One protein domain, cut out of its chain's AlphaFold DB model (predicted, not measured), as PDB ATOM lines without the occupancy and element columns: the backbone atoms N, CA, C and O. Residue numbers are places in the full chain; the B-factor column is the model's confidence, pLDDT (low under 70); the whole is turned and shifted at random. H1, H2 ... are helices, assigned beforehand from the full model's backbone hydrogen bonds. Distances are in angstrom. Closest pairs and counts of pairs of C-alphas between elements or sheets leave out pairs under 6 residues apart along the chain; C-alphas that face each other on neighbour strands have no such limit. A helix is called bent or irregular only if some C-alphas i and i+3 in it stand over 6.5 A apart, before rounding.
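What this domain is: This is residues 44 to 166 of the 268 residues of an uncharacterized protein of Dactylellina haptotyla (strain CBS 200.50) (UniProt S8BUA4). The model is a long helical hairpin of H2 and H3, with the shorter H1 packed along arm H2a; H4 crosses H2a and sticks out beyond it with residues 156 to 166. The printed part has 123 residues, with four named helices in the order H1, H2, H3, H4 and no named strand, and is all helix. It is loose, with a radius of gyration of the C-alphas of 17.7 A, and elongated, spanning 58 by 37 by 29 A.

Where its parts are: Find C-alpha 48 at (277.403, 270.125, 253.843), where H1, residues 48 to 61, begins; it is irregular, with C-alphas 57 and 60 7.0 A apart. H2, residues 70 to 103, was assigned as one helix by its hydrogen bonds but is bent, with C-alphas 93 and 96 6.9 A apart: look for H2a at residues 70 to 93, 34.7 A long, and H2b at 96 to 103. H3, residues 109 to 139, runs 47.5 A and is irregular, with C-alphas 136 and 139 7.8 A apart. H4, residues 143 to 166, runs 33.8 A to C-alpha 166 at (299.597, 264.923, 241.955) and is irregular, with C-alphas 145 and 148 7.2 A apart.

How they stand to each other: Start at H2, the hub. H1 and H2a form a hairpin at a shallow tilt of 30 degrees, closest at the C-alphas of Ser 49 and Arg 80, 4.9 A. H3 touches H2a at a shallow tilt of 27 degrees, opposite ways, closest at the C-alphas of Ala 88 and Ile 122, 6.4 A. H4 touches H2a with residues 147 to 155 alone, only just about perpendicular at 71 degrees; the C-alphas of Thr 82 and Ala 151 are closest, 4.8 A. H1 and H3 are apart. Every O i to N i+4 pair is within hydrogen-bond range in H2a and H2b, against 8 of 10 in H1, 25 of 27 in H3 and 18 of 20 in H4.

The domain as a whole: The farthest C-alphas, those of Asn 64 and Arg 104, are 59.1 A apart. The printed part has no cut and no long link. Look for pLDDT under 70 at residues 138 to 141.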
ATOM      1  N   PHE A  44     272.008 263.018 244.726       91.81
ATOM      2  CA  PHE A  44     273.180 263.615 245.349       91.81
ATOM      3  C   PHE A  44     273.134 263.426 246.863       91.81
ATOM      4  O   PHE A  44     272.060 263.536 247.459       91.81
ATOM      5  N   PRO A  45     274.294 263.216 247.507       89.69
ATOM      6  CA  PRO A  45     274.363 263.210 248.958       89.69
ATOM      7  C   PRO A  45     273.955 264.579 249.532       89.69
ATOM      8  O   PRO A  45     274.052 265.599 248.833       89.69
ATOM      9  N   PRO A  46     273.544 264.627 250.813       87.94
ATOM     10  CA  PRO A  46     273.223 265.884 251.479       87.94
ATOM     11  C   PRO A  46     274.410 266.858 251.420       87.94
ATOM     12  O   PRO A  46     275.571 266.472 251.583       87.94
ATOM     13  N   SER A  47     274.122 268.133 251.150       89.56
ATOM     14  CA  SER A  47     275.136 269.161 250.908       89.56
ATOM     15  C   SER A  47     275.588 269.847 252.199       89.56
ATOM     16  O   SER A  47     274.924 270.745 252.715       89.56
ATOM     17  N   LEU A  48     276.795 269.505 252.660       93.00
ATOM     18  CA  LEU A  48     277.403 270.125 253.843       93.00
ATOM     19  C   LEU A  48     277.490 271.655 253.721       93.00
ATOM     20  O   LEU A  48     277.178 272.366 254.669       93.00
ATOM     21  N   SER A  49     277.882 272.179 252.557       93.75
ATOM     22  CA  SER A  49     278.051 273.627 252.361       93.75
ATOM     23  C   SER A  49     276.746 274.410 252.512       93.75
ATOM     24  O   SER A  49     276.754 275.530 253.021       93.75
ATOM     25  N   ARG A  50     275.613 273.818 252.114       94.19
ATOM     26  CA  ARG A  50     274.284 274.402 252.330       94.19
ATOM     27  C   ARG A  50     273.933 274.381 253.810       94.19
ATOM     28  O   ARG A  50     273.506 275.398 254.339       94.19
ATOM     29  N   ASP A  51     274.145 273.252 254.477       94.62
ATOM     30  CA  ASP A  51     273.810 273.106 255.891       94.62
ATOM     31  C   ASP A  51     274.656 274.061 256.756       94.62
ATOM     32  O   ASP A  51     274.136 274.708 257.663       94.62
ATOM     33  N   VAL A  52     275.936 274.263 256.422       94.75
ATOM     34  CA  VAL A  52     276.797 275.284 257.049       94.75
ATOM     35  C   VAL A  52     276.253 276.697 256.813       94.75
ATOM     36  O   VAL A  52     276.175 277.487 257.746       94.75
ATOM     37  N   TYR A  53     275.838 277.035 255.591       94.25
ATOM     38  CA  TYR A  53     275.257 278.351 255.307       94.25
ATOM     39  C   TYR A  53     273.958 278.594 256.091       94.25
ATOM     40  O   TYR A  53     273.815 279.622 256.751       94.25
ATOM     41  N   LEU A  54     273.034 277.631 256.077       92.44
ATOM     42  CA  LEU A  54     271.759 277.744 256.782       92.44
ATOM     43  C   LEU A  54     271.954 277.786 258.298       92.44
ATOM     44  O   LEU A  54     271.289 278.563 258.974       92.44
ATOM     45  N   THR A  55     272.875 276.999 258.852       92.44
ATOM     46  CA  THR A  55     273.178 277.062 260.291       92.44
ATOM     47  C   THR A  55     273.773 278.409 260.687       92.44
ATOM     48  O   THR A  55     273.383 278.949 261.719       92.44
ATOM     49  N   LEU A  56     274.640 279.000 259.858       90.75
ATOM     50  CA  LEU A  56     275.147 280.360 260.075       90.75
ATOM     51  C   LEU A  56     274.033 281.413 260.000       90.75
ATOM     52  O   LEU A  56     274.065 282.375 260.763       90.75
ATOM     53  N   LEU A  57     273.052 281.223 259.116       89.19
ATOM     54  CA  LEU A  57     271.927 282.142 258.947       89.19
ATOM     55  C   LEU A  57     270.931 282.102 260.116       89.19
ATOM     56  O   LEU A  57     270.419 283.150 260.491       89.19
ATOM     57  N   HIS A  58     270.680 280.926 260.700       88.19
ATOM     58  CA  HIS A  58     269.744 280.747 261.825       88.19
ATOM     59  C   HIS A  58     270.405 280.883 263.209       88.19
ATOM     60  O   HIS A  58     269.721 280.930 264.229       88.19
ATOM     61  N   LEU A  59     271.737 280.968 263.284       84.06
ATOM     62  CA  LEU A  59     272.452 281.229 264.535       84.06
ATOM     63  C   LEU A  59     271.998 282.493 265.308       84.06
ATOM     64  O   LEU A  59     271.944 282.420 266.541       84.06
ATOM     65  N   PRO A  60     271.664 283.638 264.669       71.88
ATOM     66  CA  PRO A  60     271.181 284.827 265.375       71.88
ATOM     67  C   PRO A  60     269.854 284.645 266.129       71.88
ATOM     68  O   PRO A  60     269.572 285.451 267.011       71.88
ATOM     69  N   ASP A  61     269.083 283.589 265.852       76.44
ATOM     70  CA  ASP A  61     267.811 283.302 266.538       76.44
ATOM     71  C   ASP A  61     268.009 282.635 267.917       76.44
ATOM     72  O   ASP A  61     267.050 282.369 268.647       76.44
ATOM     73  N   THR A  62     269.259 282.349 268.299       79.25
ATOM     74  CA  THR A  62     269.609 281.770 269.603       79.25
ATOM     75  C   THR A  62     269.682 282.843 270.704       79.25
ATOM     76  O   THR A  62     270.034 283.986 270.430       79.25
ATOM     77  N   PRO A  63     269.389 282.511 271.979       75.06
ATOM     78  CA  PRO A  63     269.256 283.497 273.064       75.06
ATOM     79  C   PRO A  63     270.538 284.278 273.421       75.06
ATOM     80  O   PRO A  63     270.451 285.276 274.129       75.06
ATOM     81  N   ASN A  64     271.715 283.855 272.946       73.75
ATOM     82  CA  ASN A  64     272.984 284.587 273.054       73.75
ATOM     83  C   ASN A  64     273.745 284.478 271.723       73.75
ATOM     84  O   ASN A  64     274.659 283.654 271.606       73.75
ATOM     85  N   PRO A  65     273.364 285.259 270.702       73.06
ATOM     86  CA  PRO A  65     273.909 285.073 269.372       73.06
ATOM     87  C   PRO A  65     275.316 285.684 269.276       73.06
ATOM     88  O   PRO A  65     275.494 286.879 269.546       73.06
ATOM     89  N   PRO A  66     276.343 284.916 268.871       80.12
ATOM     90  CA  PRO A  66     277.623 285.503 268.509       80.12
ATOM     91  C   PRO A  66     277.444 286.343 267.237       80.12
ATOM     92  O   PRO A  66     276.831 285.906 266.264       80.12
ATOM     93  N   LYS A  67     277.985 287.566 267.224       79.44
ATOM     94  CA  LYS A  67     277.897 288.453 266.058       79.44
ATOM     95  C   LYS A  67     278.815 287.939 264.944       79.44
ATOM     96  O   LYS A  67     280.024 288.155 264.989       79.44
ATOM     97  N   ILE A  68     278.242 287.256 263.956       83.56
ATOM     98  CA  ILE A  68     278.967 286.793 262.767       83.56
ATOM     99  C   ILE A  68     279.135 287.977 261.802       83.56
ATOM    100  O   ILE A  68     278.171 288.704 261.562       83.56
ATOM    101  N   PRO A  69     280.331 288.203 261.237       88.75
ATOM    102  CA  PRO A  69     280.512 289.215 260.208       88.75
ATOM    103  C   PRO A  69     279.904 288.772 258.869       88.75
ATOM    104  O   PRO A  69     280.058 287.624 258.449       88.75
ATOM    105  N   ASP A  70     279.316 289.717 258.135       87.38
ATOM    106  CA  ASP A  70     278.705 289.481 256.816       87.38
ATOM    107  C   ASP A  70     279.681 288.875 255.795       87.38
ATOM    108  O   ASP A  70     279.272 288.182 254.863       87.38
ATOM    109  N   SER A  71     280.989 289.104 255.965       90.06
ATOM    110  CA  SER A  71     282.026 288.481 255.139       90.06
ATOM    111  C   SER A  71     281.987 286.957 255.228       90.06
ATOM    112  O   SER A  71     282.084 286.293 254.199       90.06
ATOM    113  N   VAL A  72     281.773 286.396 256.421       92.62
ATOM    114  CA  VAL A  72     281.708 284.944 256.631       92.62
ATOM    115  C   VAL A  72     280.468 284.364 255.953       92.62
ATOM    116  O   VAL A  72     280.580 283.373 255.234       92.62
ATOM    117  N   ILE A  73     279.314 285.024 256.074       91.44
ATOM    118  CA  ILE A  73     278.065 284.596 255.421       91.44
ATOM    119  C   ILE A  73     278.227 284.599 253.893       91.44
ATOM    120  O   ILE A  73     277.877 283.624 253.226       91.44
ATOM    121  N   ARG A  74     278.850 285.645 253.329       91.25
ATOM    122  CA  ARG A  74     279.151 285.719 251.889       91.25
ATOM    123  C   ARG A  74     280.112 284.619 251.438       91.25
ATOM    124  O   ARG A  74     279.901 284.033 250.380       91.25
ATOM    125  N   THR A  75     281.145 284.307 252.228       92.81
ATOM    126  CA  THR A  75     282.063 283.199 251.902       92.81
ATOM    127  C   THR A  75     281.376 281.839 251.965       92.81
ATOM    128  O   THR A  75     281.613 281.004 251.094       92.81
ATOM    129  N   ALA A  76     280.484 281.627 252.937       94.88
ATOM    130  CA  ALA A  76     279.704 280.403 253.052       94.88
ATOM    131  C   ALA A  76     278.757 280.232 251.855       94.88
ATOM    132  O   ALA A  76     278.719 279.156 251.260       94.88
ATOM    133  N   LEU A  77     278.072 281.302 251.430       94.56
ATOM    134  CA  LEU A  77     277.237 281.274 250.226       94.56
ATOM    135  C   LEU A  77     278.059 280.984 248.965       94.56
ATOM    136  O   LEU A  77     277.637 280.215 248.110       94.56
ATOM    137  N   LEU A  78     279.252 281.565 248.848       94.81
ATOM    138  CA  LEU A  78     280.132 281.317 247.710       94.81
ATOM    139  C   LEU A  78     280.641 279.864 247.686       94.81
ATOM    140  O   LEU A  78     280.672 279.258 246.618       94.81
ATOM    141  N   ARG A  79     280.927 279.259 248.846       95.31
ATOM    142  CA  ARG A  79     281.224 277.820 248.947       95.31
ATOM    143  C   ARG A  79     280.008 276.943 248.617       95.31
ATOM    144  O   ARG A  79     280.140 275.907 247.973       95.31
ATOM    145  N   ARG A  80     278.805 277.363 249.011       95.62
ATOM    146  CA  ARG A  80     277.557 276.717 248.580       95.62
ATOM    147  C   ARG A  80     277.416 276.788 247.052       95.62
ATOM    148  O   ARG A  80     277.137 275.771 246.426       95.62
ATOM    149  N   ALA A  81     277.674 277.944 246.443       96.25
ATOM    150  CA  ALA A  81     277.597 278.138 244.995       96.25
ATOM    151  C   ALA A  81     278.587 277.246 244.222       96.25
ATOM    152  O   ALA A  81     278.216 276.690 243.188       96.25
ATOM    153  N   THR A  82     279.818 277.057 244.721       95.69
ATOM    154  CA  THR A  82     280.790 276.145 244.089       95.69
ATOM    155  C   THR A  82     280.286 274.706 244.062       95.69
ATOM    156  O   THR A  82     280.351 274.054 243.021       95.69
ATOM    157  N   ASP A  83     279.710 274.220 245.163       95.12
ATOM    158  CA  ASP A  83     279.185 272.854 245.224       95.12
ATOM    159  C   ASP A  83     277.998 272.671 244.266       95.12
ATOM    160  O   ASP A  83     277.938 271.685 243.530       95.12
ATOM    161  N   VAL A  84     277.078 273.641 244.215       95.62
ATOM    162  CA  VAL A  84     275.911 273.607 243.316       95.62
ATOM    163  C   VAL A  84     276.344 273.590 241.844       95.62
ATOM    164  O   VAL A  84     275.845 272.778 241.063       95.62
ATOM    165  N   ILE A  85     277.316 274.419 241.448       95.50
ATOM    166  CA  ILE A  85     277.850 274.407 240.074       95.50
ATOM    167  C   ILE A  85     278.554 273.089 239.769       95.50
ATOM    168  O   ILE A  85     278.407 272.560 238.666       95.50
ATOM    169  N   GLN A  86     279.302 272.531 240.722       95.00
ATOM    170  CA  GLN A  86     279.944 271.236 240.537       95.00
ATOM    171  C   GLN A  86     278.904 270.148 240.247       95.00
ATOM    172  O   GLN A  86     279.060 269.420 239.264       95.00
ATOM    173  N   LYS A  87     277.815 270.086 241.027       95.25
ATOM    174  CA  LYS A  87     276.688 269.175 240.768       95.25
ATOM    175  C   LYS A  87     276.055 269.436 239.395       95.25
ATOM    176  O   LYS A  87     275.825 268.492 238.640       95.25
ATOM    177  N   ALA A  88     275.833 270.700 239.028       95.62
ATOM    178  CA  ALA A  88     275.251 271.077 237.738       95.62
ATOM    179  C   ALA A  88     276.123 270.650 236.544       95.62
ATOM    180  O   ALA A  88     275.611 270.150 235.540       95.62
ATOM    181  N   ILE A  89     277.449 270.797 236.651       95.50
ATOM    182  CA  ILE A  89     278.401 270.301 235.649       95.50
ATOM    183  C   ILE A  89     278.300 268.777 235.545       95.50
ATOM    184  O   ILE A  89     278.234 268.258 234.430       95.50
ATOM    185  N   THR A  90     278.237 268.067 236.674       95.44
ATOM    186  CA  THR A  90     278.091 266.607 236.699       95.44
ATOM    187  C   THR A  90     276.805 266.152 236.004       95.44
ATOM    188  O   THR A  90     276.884 265.303 235.121       95.44
ATOM    189  N   ILE A  91     275.651 266.761 236.311       96.31
ATOM    190  CA  ILE A  91     274.368 266.464 235.643       96.31
ATOM    191  C   ILE A  91     274.470 266.683 234.130       96.31
ATOM    192  O   ILE A  91     274.077 265.827 233.336       96.31
ATOM    193  N   ARG A  92     275.041 267.813 233.699       96.00
ATOM    194  CA  ARG A  92     275.189 268.115 232.268       96.00
ATOM    195  C   ARG A  92     276.070 267.095 231.550       96.00
ATOM    196  O   ARG A  92     275.749 266.701 230.431       96.00
ATOM    197  N   GLN A  93     277.156 266.658 232.185       96.25
ATOM    198  CA  GLN A  93     278.073 265.667 231.622       96.25
ATOM    199  C   GLN A  93     277.464 264.260 231.574       96.25
ATOM    200  O   GLN A  93     277.729 263.518 230.629       96.25
ATOM    201  N   SER A  94     276.623 263.891 232.543       94.94
ATOM    202  CA  SER A  94     276.014 262.558 232.609       94.94
ATOM    203  C   SER A  94     274.748 262.403 231.759       94.94
ATOM    204  O   SER A  94     274.397 261.278 231.405       94.94
ATOM    205  N   LYS A  95     274.069 263.495 231.377       95.44
ATOM    206  CA  LYS A  95     272.787 263.452 230.644       95.44
ATOM    207  C   LYS A  95     272.859 262.696 229.312       95.44
ATOM    208  O   LYS A  95     272.069 261.785 229.075       95.44
ATOM    209  N   ALA A  96     273.813 263.046 228.448       95.62
ATOM    210  CA  ALA A  96     273.973 262.428 227.127       95.62
ATOM    211  C   ALA A  96     274.337 260.923 227.170       95.62
ATOM    212  O   ALA A  96     273.678 260.128 226.485       95.62
ATOM    213  N   PRO A  97     275.334 260.475 227.962       95.75
ATOM    214  CA  PRO A  97     275.634 259.048 228.064       95.75
ATOM    215  C   PRO A  97     274.484 258.253 228.696       95.75
ATOM    216  O   PRO A  97     274.191 257.151 228.232       95.75
ATOM    217  N   LEU A  98     273.771 258.817 229.678       94.56
ATOM    218  CA  LEU A  98     272.632 258.149 230.311       94.56
ATOM    219  C   LEU A  98     271.471 257.925 229.329       94.56
ATOM    220  O   LEU A  98     270.909 256.833 229.288       94.56
ATOM    221  N   GLN A  99     271.172 258.902 228.465       94.19
ATOM    222  CA  GLN A  99     270.180 258.728 227.392       94.19
ATOM    223  C   GLN A  99     270.550 257.595 226.432       94.19
ATOM    224  O   GLN A  99     269.689 256.820 226.017       94.19
ATOM    225  N   THR A 100     271.834 257.470 226.102       95.62
ATOM    226  CA  THR A 100     272.316 256.393 225.228       95.62
ATOM    227  C   THR A 100     272.158 255.023 225.895       95.62
ATOM    228  O   THR A 100     271.761 254.052 225.250       95.62
ATOM    229  N   LEU A 101     272.441 254.930 227.197       94.69
ATOM    230  CA  LEU A 101     272.284 253.697 227.976       94.69
ATOM    231  C   LEU A 101     270.814 253.296 228.167       94.69
ATOM    232  O   LEU A 101     270.504 252.100 228.149       94.69
ATOM    233  N   LEU A 102     269.919 254.282 228.286       94.75
ATOM    234  CA  LEU A 102     268.470 254.081 228.343       94.75
ATOM    235  C   LEU A 102     267.933 253.517 227.020       94.75
ATOM    236  O   LEU A 102     267.200 252.533 227.027       94.75
ATOM    237  N   GLN A 103     268.354 254.071 225.877       94.56
ATOM    238  CA  GLN A 103     267.981 253.548 224.552       94.56
ATOM    239  C   GLN A 103     268.458 252.106 224.329       94.56
ATOM    240  O   GLN A 103     267.808 251.340 223.623       94.56
ATOM    241  N   ARG A 104     269.581 251.722 224.948       95.81
ATOM    242  CA  ARG A 104     270.101 250.347 224.929       95.81
ATOM    243  C   ARG A 104     269.387 249.398 225.896       95.81
ATOM    244  O   ARG A 104     269.697 248.213 225.890       95.81
ATOM    245  N   GLY A 105     268.481 249.895 226.740       93.69
ATOM    246  CA  GLY A 105     267.781 249.097 227.751       93.69
ATOM    247  C   GLY A 105     268.669 248.612 228.905       93.69
ATOM    248  O   GLY A 105     268.234 247.795 229.707       93.69
ATOM    249  N   SER A 106     269.909 249.104 228.999       93.44
ATOM    250  CA  SER A 106     270.863 248.742 230.064       93.44
ATOM    251  C   SER A 106     270.594 249.451 231.396       93.44
ATOM    252  O   SER A 106     271.109 249.044 232.432       93.44
ATOM    253  N   VAL A 107     269.794 250.516 231.359       92.75
ATOM    254  CA  VAL A 107     269.446 251.376 232.490       92.75
ATOM    255  C   VAL A 107     267.923 251.461 232.566       92.75
ATOM    256  O   VAL A 107     267.262 251.602 231.536       92.75
ATOM    257  N   GLY A 108     267.360 251.337 233.770       90.44
ATOM    258  CA  GLY A 108     265.911 251.362 233.977       90.44
ATOM    259  C   GLY A 108     265.313 252.768 233.864       90.44
ATOM    260  O   GLY A 108     265.961 253.752 234.218       90.44
ATOM    261  N   ASP A 109     264.050 252.855 233.440       90.06
ATOM    262  CA  ASP A 109     263.302 254.122 233.341       90.06
ATOM    263  C   ASP A 109     263.211 254.854 234.692       90.06
ATOM    264  O   ASP A 109     263.295 256.075 234.755       90.06
ATOM    265  N   ASP A 110     263.160 254.106 235.797       89.69
ATOM    266  CA  ASP A 110     263.146 254.669 237.148       89.69
ATOM    267  C   ASP A 110     264.362 255.574 237.419       89.69
ATOM    268  O   ASP A 110     264.210 256.738 237.785       89.69
ATOM    269  N   THR A 111     265.571 255.106 237.101       90.12
ATOM    270  CA  THR A 111     266.802 255.903 237.264       90.12
ATOM    271  C   THR A 111     266.826 257.143 236.371       90.12
ATOM    272  O   THR A 111     267.366 258.178 236.757       90.12
ATOM    273  N   TRP A 112     266.204 257.074 235.190       91.44
ATOM    274  CA  TRP A 112     266.061 258.228 234.308       91.44
ATOM    275  C   TRP A 112     265.103 259.263 234.905       91.44
ATOM    276  O   TRP A 112     265.385 260.462 234.866       91.44
ATOM    277  N   THR A 113     264.006 258.822 235.526       90.50
ATOM    278  CA  THR A 113     263.100 259.731 236.243       90.50
ATOM    279  C   THR A 113     263.754 260.360 237.476       90.50
ATOM    280  O   THR A 113     263.614 261.568 237.666       90.50
ATOM    281  N   GLN A 114     264.540 259.594 238.246       91.19
ATOM    282  CA  GLN A 114     265.331 260.112 239.370       91.19
ATOM    283  C   GLN A 114     266.358 261.152 238.900       91.19
ATOM    284  O   GLN A 114     266.490 262.216 239.501       91.19
ATOM    285  N   PHE A 115     267.031 260.898 237.775       93.81
ATOM    286  CA  PHE A 115     267.972 261.842 237.178       93.81
ATOM    287  C   PHE A 115     267.303 263.167 236.771       93.81
ATOM    288  O   PHE A 115     267.848 264.239 237.025       93.81
ATOM    289  N   LEU A 116     266.105 263.118 236.175       92.69
ATOM    290  CA  LEU A 116     265.346 264.327 235.819       92.69
ATOM    291  C   LEU A 116     264.854 265.098 237.049       92.69
ATOM    292  O   LEU A 116     264.804 266.327 237.019       92.69
ATOM    293  N   GLN A 117     264.490 264.397 238.123       91.69
ATOM    294  CA  GLN A 117     264.159 265.032 239.398       91.69
ATOM    295  C   GLN A 117     265.386 265.728 239.994       91.69
ATOM    296  O   GLN A 117     265.288 266.884 240.396       91.69
ATOM    297  N   ALA A 118     266.543 265.066 239.982       94.00
ATOM    298  CA  ALA A 118     267.799 265.649 240.439       94.00
ATOM    299  C   ALA A 118     268.192 266.884 239.614       94.00
ATOM    300  O   ALA A 118     268.636 267.879 240.175       94.00
ATOM    301  N   GLU A 119     267.987 266.868 238.293       94.50
ATOM    302  CA  GLU A 119     268.193 268.046 237.436       94.50
ATOM    303  C   GLU A 119     267.329 269.232 237.899       94.50
ATOM    304  O   GLU A 119     267.839 270.339 238.061       94.50
ATOM    305  N   GLN A 120     266.046 268.993 238.188       94.38
ATOM    306  CA  GLN A 120     265.141 270.031 238.692       94.38
ATOM    307  C   GLN A 120     265.526 270.528 240.090       94.38
ATOM    308  O   GLN A 120     265.408 271.722 240.361       94.38
ATOM    309  N   GLU A 121     265.986 269.637 240.968       93.31
ATOM    310  CA  GLU A 121     266.450 269.986 242.312       93.31
ATOM    311  C   GLU A 121     267.692 270.883 242.258       93.31
ATOM    312  O   GLU A 121     267.730 271.914 242.923       93.31
ATOM    313  N   ILE A 122     268.666 270.573 241.397       94.50
ATOM    314  CA  ILE A 122     269.850 271.424 241.217       94.50
ATOM    315  C   ILE A 122     269.492 272.765 240.572       94.50
ATOM    316  O   ILE A 122     270.012 273.796 240.994       94.50
ATOM    317  N   ASP A 123     268.573 272.796 239.607       95.44
ATOM    318  CA  ASP A 123     268.084 274.059 239.040       95.44
ATOM    319  C   ASP A 123     267.350 274.920 240.082       95.44
ATOM    320  O   ASP A 123     267.397 276.153 240.013       95.44
ATOM    321  N   ALA A 124     266.672 274.297 241.049       95.06
ATOM    322  CA  ALA A 124     266.083 274.990 242.188       95.06
ATOM    323  C   ALA A 124     267.163 275.501 243.157       95.06
ATOM    324  O   ALA A 124     267.119 276.677 243.513       95.06
ATOM    325  N   GLU A 125     268.172 274.686 243.499       94.25
ATOM    326  CA  GLU A 125     269.313 275.110 244.330       94.25
ATOM    327  C   GLU A 125     270.057 276.305 243.699       94.25
ATOM    328  O   GLU A 125     270.440 277.238 244.406       94.25
ATOM    329  N   ILE A 126     270.242 276.326 242.371       94.94
ATOM    330  CA  ILE A 126     270.862 277.458 241.655       94.94
ATOM    331  C   ILE A 126     270.027 278.731 241.818       94.94
ATOM    332  O   ILE A 126     270.584 279.800 242.071       94.94
ATOM    333  N   LYS A 127     268.700 278.640 241.667       94.75
ATOM    334  CA  LYS A 127     267.804 279.795 241.830       94.75
ATOM    335  C   LYS A 127     267.822 280.310 243.262       94.75
ATOM    336  O   LYS A 127     267.952 281.511 243.451       94.75
ATOM    337  N   GLU A 128     267.781 279.413 244.242       94.44
ATOM    338  CA  GLU A 128     267.854 279.774 245.659       94.44
ATOM    339  C   GLU A 128     269.163 280.509 245.978       94.44
ATOM    340  O   GLU A 128     269.140 281.578 246.572       94.44
ATOM    341  N   VAL A 129     270.310 280.014 245.495       94.38
ATOM    342  CA  VAL A 129     271.602 280.704 245.670       94.38
ATOM    343  C   VAL A 129     271.607 282.078 244.994       94.38
ATOM    344  O   VAL A 129     272.213 283.016 245.513       94.38
ATOM    345  N   ALA A 130     270.948 282.223 243.841       93.00
ATOM    346  CA  ALA A 130     270.825 283.514 243.170       93.00
ATOM    347  C   ALA A 130     269.962 284.496 243.981       93.00
ATOM    348  O   ALA A 130     270.333 285.662 244.116       93.00
ATOM    349  N   GLU A 131     268.846 284.026 244.536       92.62
ATOM    350  CA  GLU A 131     267.956 284.801 245.407       92.62
ATOM    351  C   GLU A 131     268.662 285.204 246.712       92.62
ATOM    352  O   GLU A 131     268.654 286.383 247.066       92.62
ATOM    353  N   ASP A 132     269.371 284.274 247.361       90.94
ATOM    354  CA  ASP A 132     270.213 284.528 248.538       90.94
ATOM    355  C   ASP A 132     271.292 285.579 248.238       90.94
ATOM    356  O   ASP A 132     271.526 286.513 249.013       90.94
ATOM    357  N   ALA A 133     271.950 285.462 247.081       91.69
ATOM    358  CA  ALA A 133     272.970 286.414 246.664       91.69
ATOM    359  C   ALA A 133     272.381 287.810 246.417       91.69
ATOM    360  O   ALA A 133     273.014 288.810 246.766       91.69
ATOM    361  N   MET A 134     271.170 287.894 245.854       89.25
ATOM    362  CA  MET A 134     270.440 289.155 245.714       89.25
ATOM    363  C   MET A 134     270.047 289.729 247.079       89.25
ATOM    364  O   MET A 134     270.225 290.927 247.297       89.25
ATOM    365  N   ALA A 135     269.594 288.902 248.023       88.56
ATOM    366  CA  ALA A 135     269.233 289.341 249.370       88.56
ATOM    367  C   ALA A 135     270.431 289.944 250.126       88.56
ATOM    368  O   ALA A 135     270.304 290.982 250.773       88.56
ATOM    369  N   LEU A 136     271.622 289.359 249.976       85.69
ATOM    370  CA  LEU A 136     272.862 289.834 250.606       85.69
ATOM    371  C   LEU A 136     273.535 291.008 249.860       85.69
ATOM    372  O   LEU A 136     274.543 291.552 250.328       85.69
ATOM    373  N   SER A 137     272.997 291.418 248.704       75.88
ATOM    374  CA  SER A 137     273.596 292.415 247.804       75.88
ATOM    375  C   SER A 137     273.366 293.882 248.196       75.88
ATOM    376  O   SER A 137     273.768 294.766 247.442       75.88
ATOM    377  N   THR A 138     272.816 294.180 249.382       69.88
ATOM    378  CA  THR A 138     272.498 295.551 249.845       69.88
ATOM    379  C   THR A 138     273.668 296.543 249.721       69.88
ATOM    380  O   THR A 138     273.441 297.740 249.582       69.88
ATOM    381  N   GLN A 139     274.919 296.065 249.733       64.31
ATOM    382  CA  GLN A 139     276.111 296.891 249.494       64.31
ATOM    383  C   GLN A 139     276.756 296.721 248.106       64.31
ATOM    384  O   GLN A 139     277.491 297.603 247.681       64.31
ATOM    385  N   ASN A 140     276.491 295.622 247.392       63.38
ATOM    386  CA  ASN A 140     277.135 295.269 246.122       63.38
ATOM    387  C   ASN A 140     276.089 294.748 245.125       63.38
ATOM    388  O   ASN A 140     275.985 293.541 244.901       63.38
ATOM    389  N   ALA A 141     275.341 295.660 244.499       67.31
ATOM    390  CA  ALA A 141     274.200 295.351 243.623       67.31
ATOM    391  C   ALA A 141     274.517 294.415 242.432       67.31
ATOM    392  O   ALA A 141     273.611 293.830 241.847       67.31
ATOM    393  N   GLN A 142     275.793 294.251 242.066       80.19
ATOM    394  CA  GLN A 142     276.224 293.409 240.942       80.19
ATOM    395  C   GLN A 142     276.682 291.998 241.351       80.19
ATOM    396  O   GLN A 142     276.931 291.165 240.484       80.19
ATOM    397  N   TRP A 143     276.795 291.692 242.648       83.75
ATOM    398  CA  TRP A 143     277.436 290.450 243.100       83.75
ATOM    399  C   TRP A 143     276.698 289.176 242.659       83.75
ATOM    400  O   TRP A 143     277.335 288.223 242.209       83.75
ATOM    401  N   ALA A 144     275.362 289.185 242.684       84.38
ATOM    402  CA  ALA A 144     274.546 288.040 242.268       84.38
ATOM    403  C   ALA A 144     274.753 287.640 240.793       84.38
ATOM    404  O   ALA A 144     274.570 286.482 240.436       84.38
ATOM    405  N   GLN A 145     275.169 288.573 239.929       88.50
ATOM    406  CA  GLN A 145     275.425 288.285 238.512       88.50
ATOM    407  C   GLN A 145     276.746 287.535 238.304       88.50
ATOM    408  O   GLN A 145     276.853 286.697 237.409       88.50
ATOM    409  N   PHE A 146     277.748 287.818 239.140       91.31
ATOM    410  CA  PHE A 146     279.100 287.282 238.986       91.31
ATOM    411  C   PHE A 146     279.398 286.091 239.901       91.31
ATOM    412  O   PHE A 146     280.347 285.363 239.626       91.31
ATOM    413  N   ILE A 147     278.580 285.831 240.933       93.56
ATOM    414  CA  ILE A 147     278.818 284.751 241.908       93.56
ATOM    415  C   ILE A 147     279.056 283.390 241.244       93.56
ATOM    416  O   ILE A 147     280.003 282.691 241.602       93.56
ATOM    417  N   PHE A 148     278.264 283.036 240.227       95.00
ATOM    418  CA  PHE A 148     278.414 281.760 239.529       95.00
ATOM    419  C   PHE A 148     279.638 281.727 238.608       95.00
ATOM    420  O   PHE A 148     280.253 280.676 238.452       95.00
ATOM    421  N   GLN A 149     280.038 282.863 238.032       94.94
ATOM    422  CA  GLN A 149     281.277 282.945 237.253       94.94
ATOM    423  C   GLN A 149     282.487 282.765 238.172       94.94
ATOM    424  O   GLN A 149     283.348 281.933 237.906       94.94
ATOM    425  N   THR A 150     282.509 283.469 239.306       94.56
ATOM    426  CA  THR A 150     283.565 283.328 240.313       94.56
ATOM    427  C   THR A 150     283.634 281.902 240.857       94.56
ATOM    428  O   THR A 150     284.717 281.334 240.944       94.56
ATOM    429  N   ALA A 151     282.493 281.287 241.167       96.00
ATOM    430  CA  ALA A 151     282.448 279.911 241.647       96.00
ATOM    431  C   ALA A 151     282.924 278.898 240.586       96.00
ATOM    432  O   ALA A 151     283.628 277.948 240.926       96.00
ATOM    433  N   ALA A 152     282.616 279.108 239.301       95.56
ATOM    434  CA  ALA A 152     283.149 278.273 238.227       95.56
ATOM    435  C   ALA A 152     284.684 278.358 238.142       95.56
ATOM    436  O   ALA A 152     285.344 277.320 238.067       95.56
ATOM    437  N   GLU A 153     285.250 279.565 238.236       96.50
ATOM    438  CA  GLU A 153     286.705 279.771 238.247       96.50
ATOM    439  C   GLU A 153     287.386 279.195 239.500       96.50
ATOM    440  O   GLU A 153     288.523 278.729 239.449       96.50
ATOM    441  N   MET A 154     286.698 279.159 240.641       95.81
ATOM    442  CA  MET A 154     287.223 278.485 241.832       95.81
ATOM    443  C   MET A 154     287.323 276.973 241.635       95.81
ATOM    444  O   MET A 154     288.348 276.381 241.963       95.81
ATOM    445  N   ILE A 155     286.307 276.347 241.034       96.31
ATOM    446  CA  ILE A 155     286.320 274.903 240.752       96.31
ATOM    447  C   ILE A 155     287.442 274.552 239.767       96.31
ATOM    448  O   ILE A 155     288.106 273.522 239.921       96.31
ATOM    449  N   THR A 156     287.662 275.374 238.735       96.50
ATOM    450  CA  THR A 156     288.774 275.160 237.796       96.50
ATOM    451  C   THR A 156     290.118 275.333 238.502       96.50
ATOM    452  O   THR A 156     290.999 274.492 238.314       96.50
ATOM    453  N   ASN A 157     290.263 276.340 239.369       97.00
ATOM    454  CA  ASN A 157     291.474 276.547 240.161       97.00
ATOM    455  C   ASN A 157     291.776 275.360 241.087       97.00
ATOM    456  O   ASN A 157     292.898 274.855 241.075       97.00
ATOM    457  N   ASP A 158     290.778 274.869 241.822       95.81
ATOM    458  CA  ASP A 158     290.923 273.734 242.736       95.81
ATOM    459  C   ASP A 158     291.356 272.469 241.984       95.81
ATOM    460  O   ASP A 158     292.304 271.790 242.382       95.81
ATOM    461  N   ARG A 159     290.739 272.193 240.827       95.25
ATOM    462  CA  ARG A 159     291.131 271.067 239.963       95.25
ATOM    463  C   ARG A 159     292.556 271.204 239.426       95.25
ATOM    464  O   ARG A 159     293.258 270.202 239.300       95.25
ATOM    465  N   LEU A 160     292.988 272.417 239.078       97.19
ATOM    466  CA  LEU A 160     294.355 272.668 238.614       97.19
ATOM    467  C   LEU A 160     295.374 272.457 239.738       97.19
ATOM    468  O   LEU A 160     296.400 271.819 239.505       97.19
ATOM    469  N   ARG A 161     295.079 272.930 240.955       97.31
ATOM    470  CA  ARG A 161     295.933 272.723 242.134       97.31
ATOM    471  C   ARG A 161     296.086 271.242 242.467       97.31
ATOM    472  O   ARG A 161     297.216 270.784 242.597       97.31
ATOM    473  N   GLN A 162     294.986 270.488 242.489       96.88
ATOM    474  CA  GLN A 162     295.009 269.041 242.737       96.88
ATOM    475  C   GLN A 162     295.885 268.295 241.724       96.88
ATOM    476  O   GLN A 162     296.731 267.490 242.101       96.88
ATOM    477  N   LYS A 163     295.745 268.604 240.428       97.00
ATOM    478  CA  LYS A 163     296.601 268.011 239.388       97.00
ATOM    479  C   LYS A 163     298.069 268.378 239.574       97.00
ATOM    480  O   LYS A 163     298.939 267.545 239.356       97.00
ATOM    481  N   LEU A 164     298.359 269.618 239.955       97.69
ATOM    482  CA  LEU A 164     299.726 270.076 240.179       97.69
ATOM    483  C   LEU A 164     300.359 269.400 241.405       97.69
ATOM    484  O   LEU A 164     301.540 269.062 241.369       97.69
ATOM    485  N   GLU A 165     299.587 269.157 242.462       97.12
ATOM    486  CA  GLU A 165     300.010 268.370 243.626       97.12
ATOM    487  C   GLU A 165     300.278 266.906 243.254       97.12
ATOM    488  O   GLU A 165     301.335 266.374 243.590       97.12
ATOM    489  N   GLU A 166     299.397 266.283 242.467       96.88
ATOM    490  CA  GLU A 166     299.597 264.923 241.955       96.88
ATOM    491  C   GLU A 166     300.870 264.814 241.096       96.88
ATOM    492  O   GLU A 166     301.650 263.872 241.240       96.88
TER     493      GLU A 166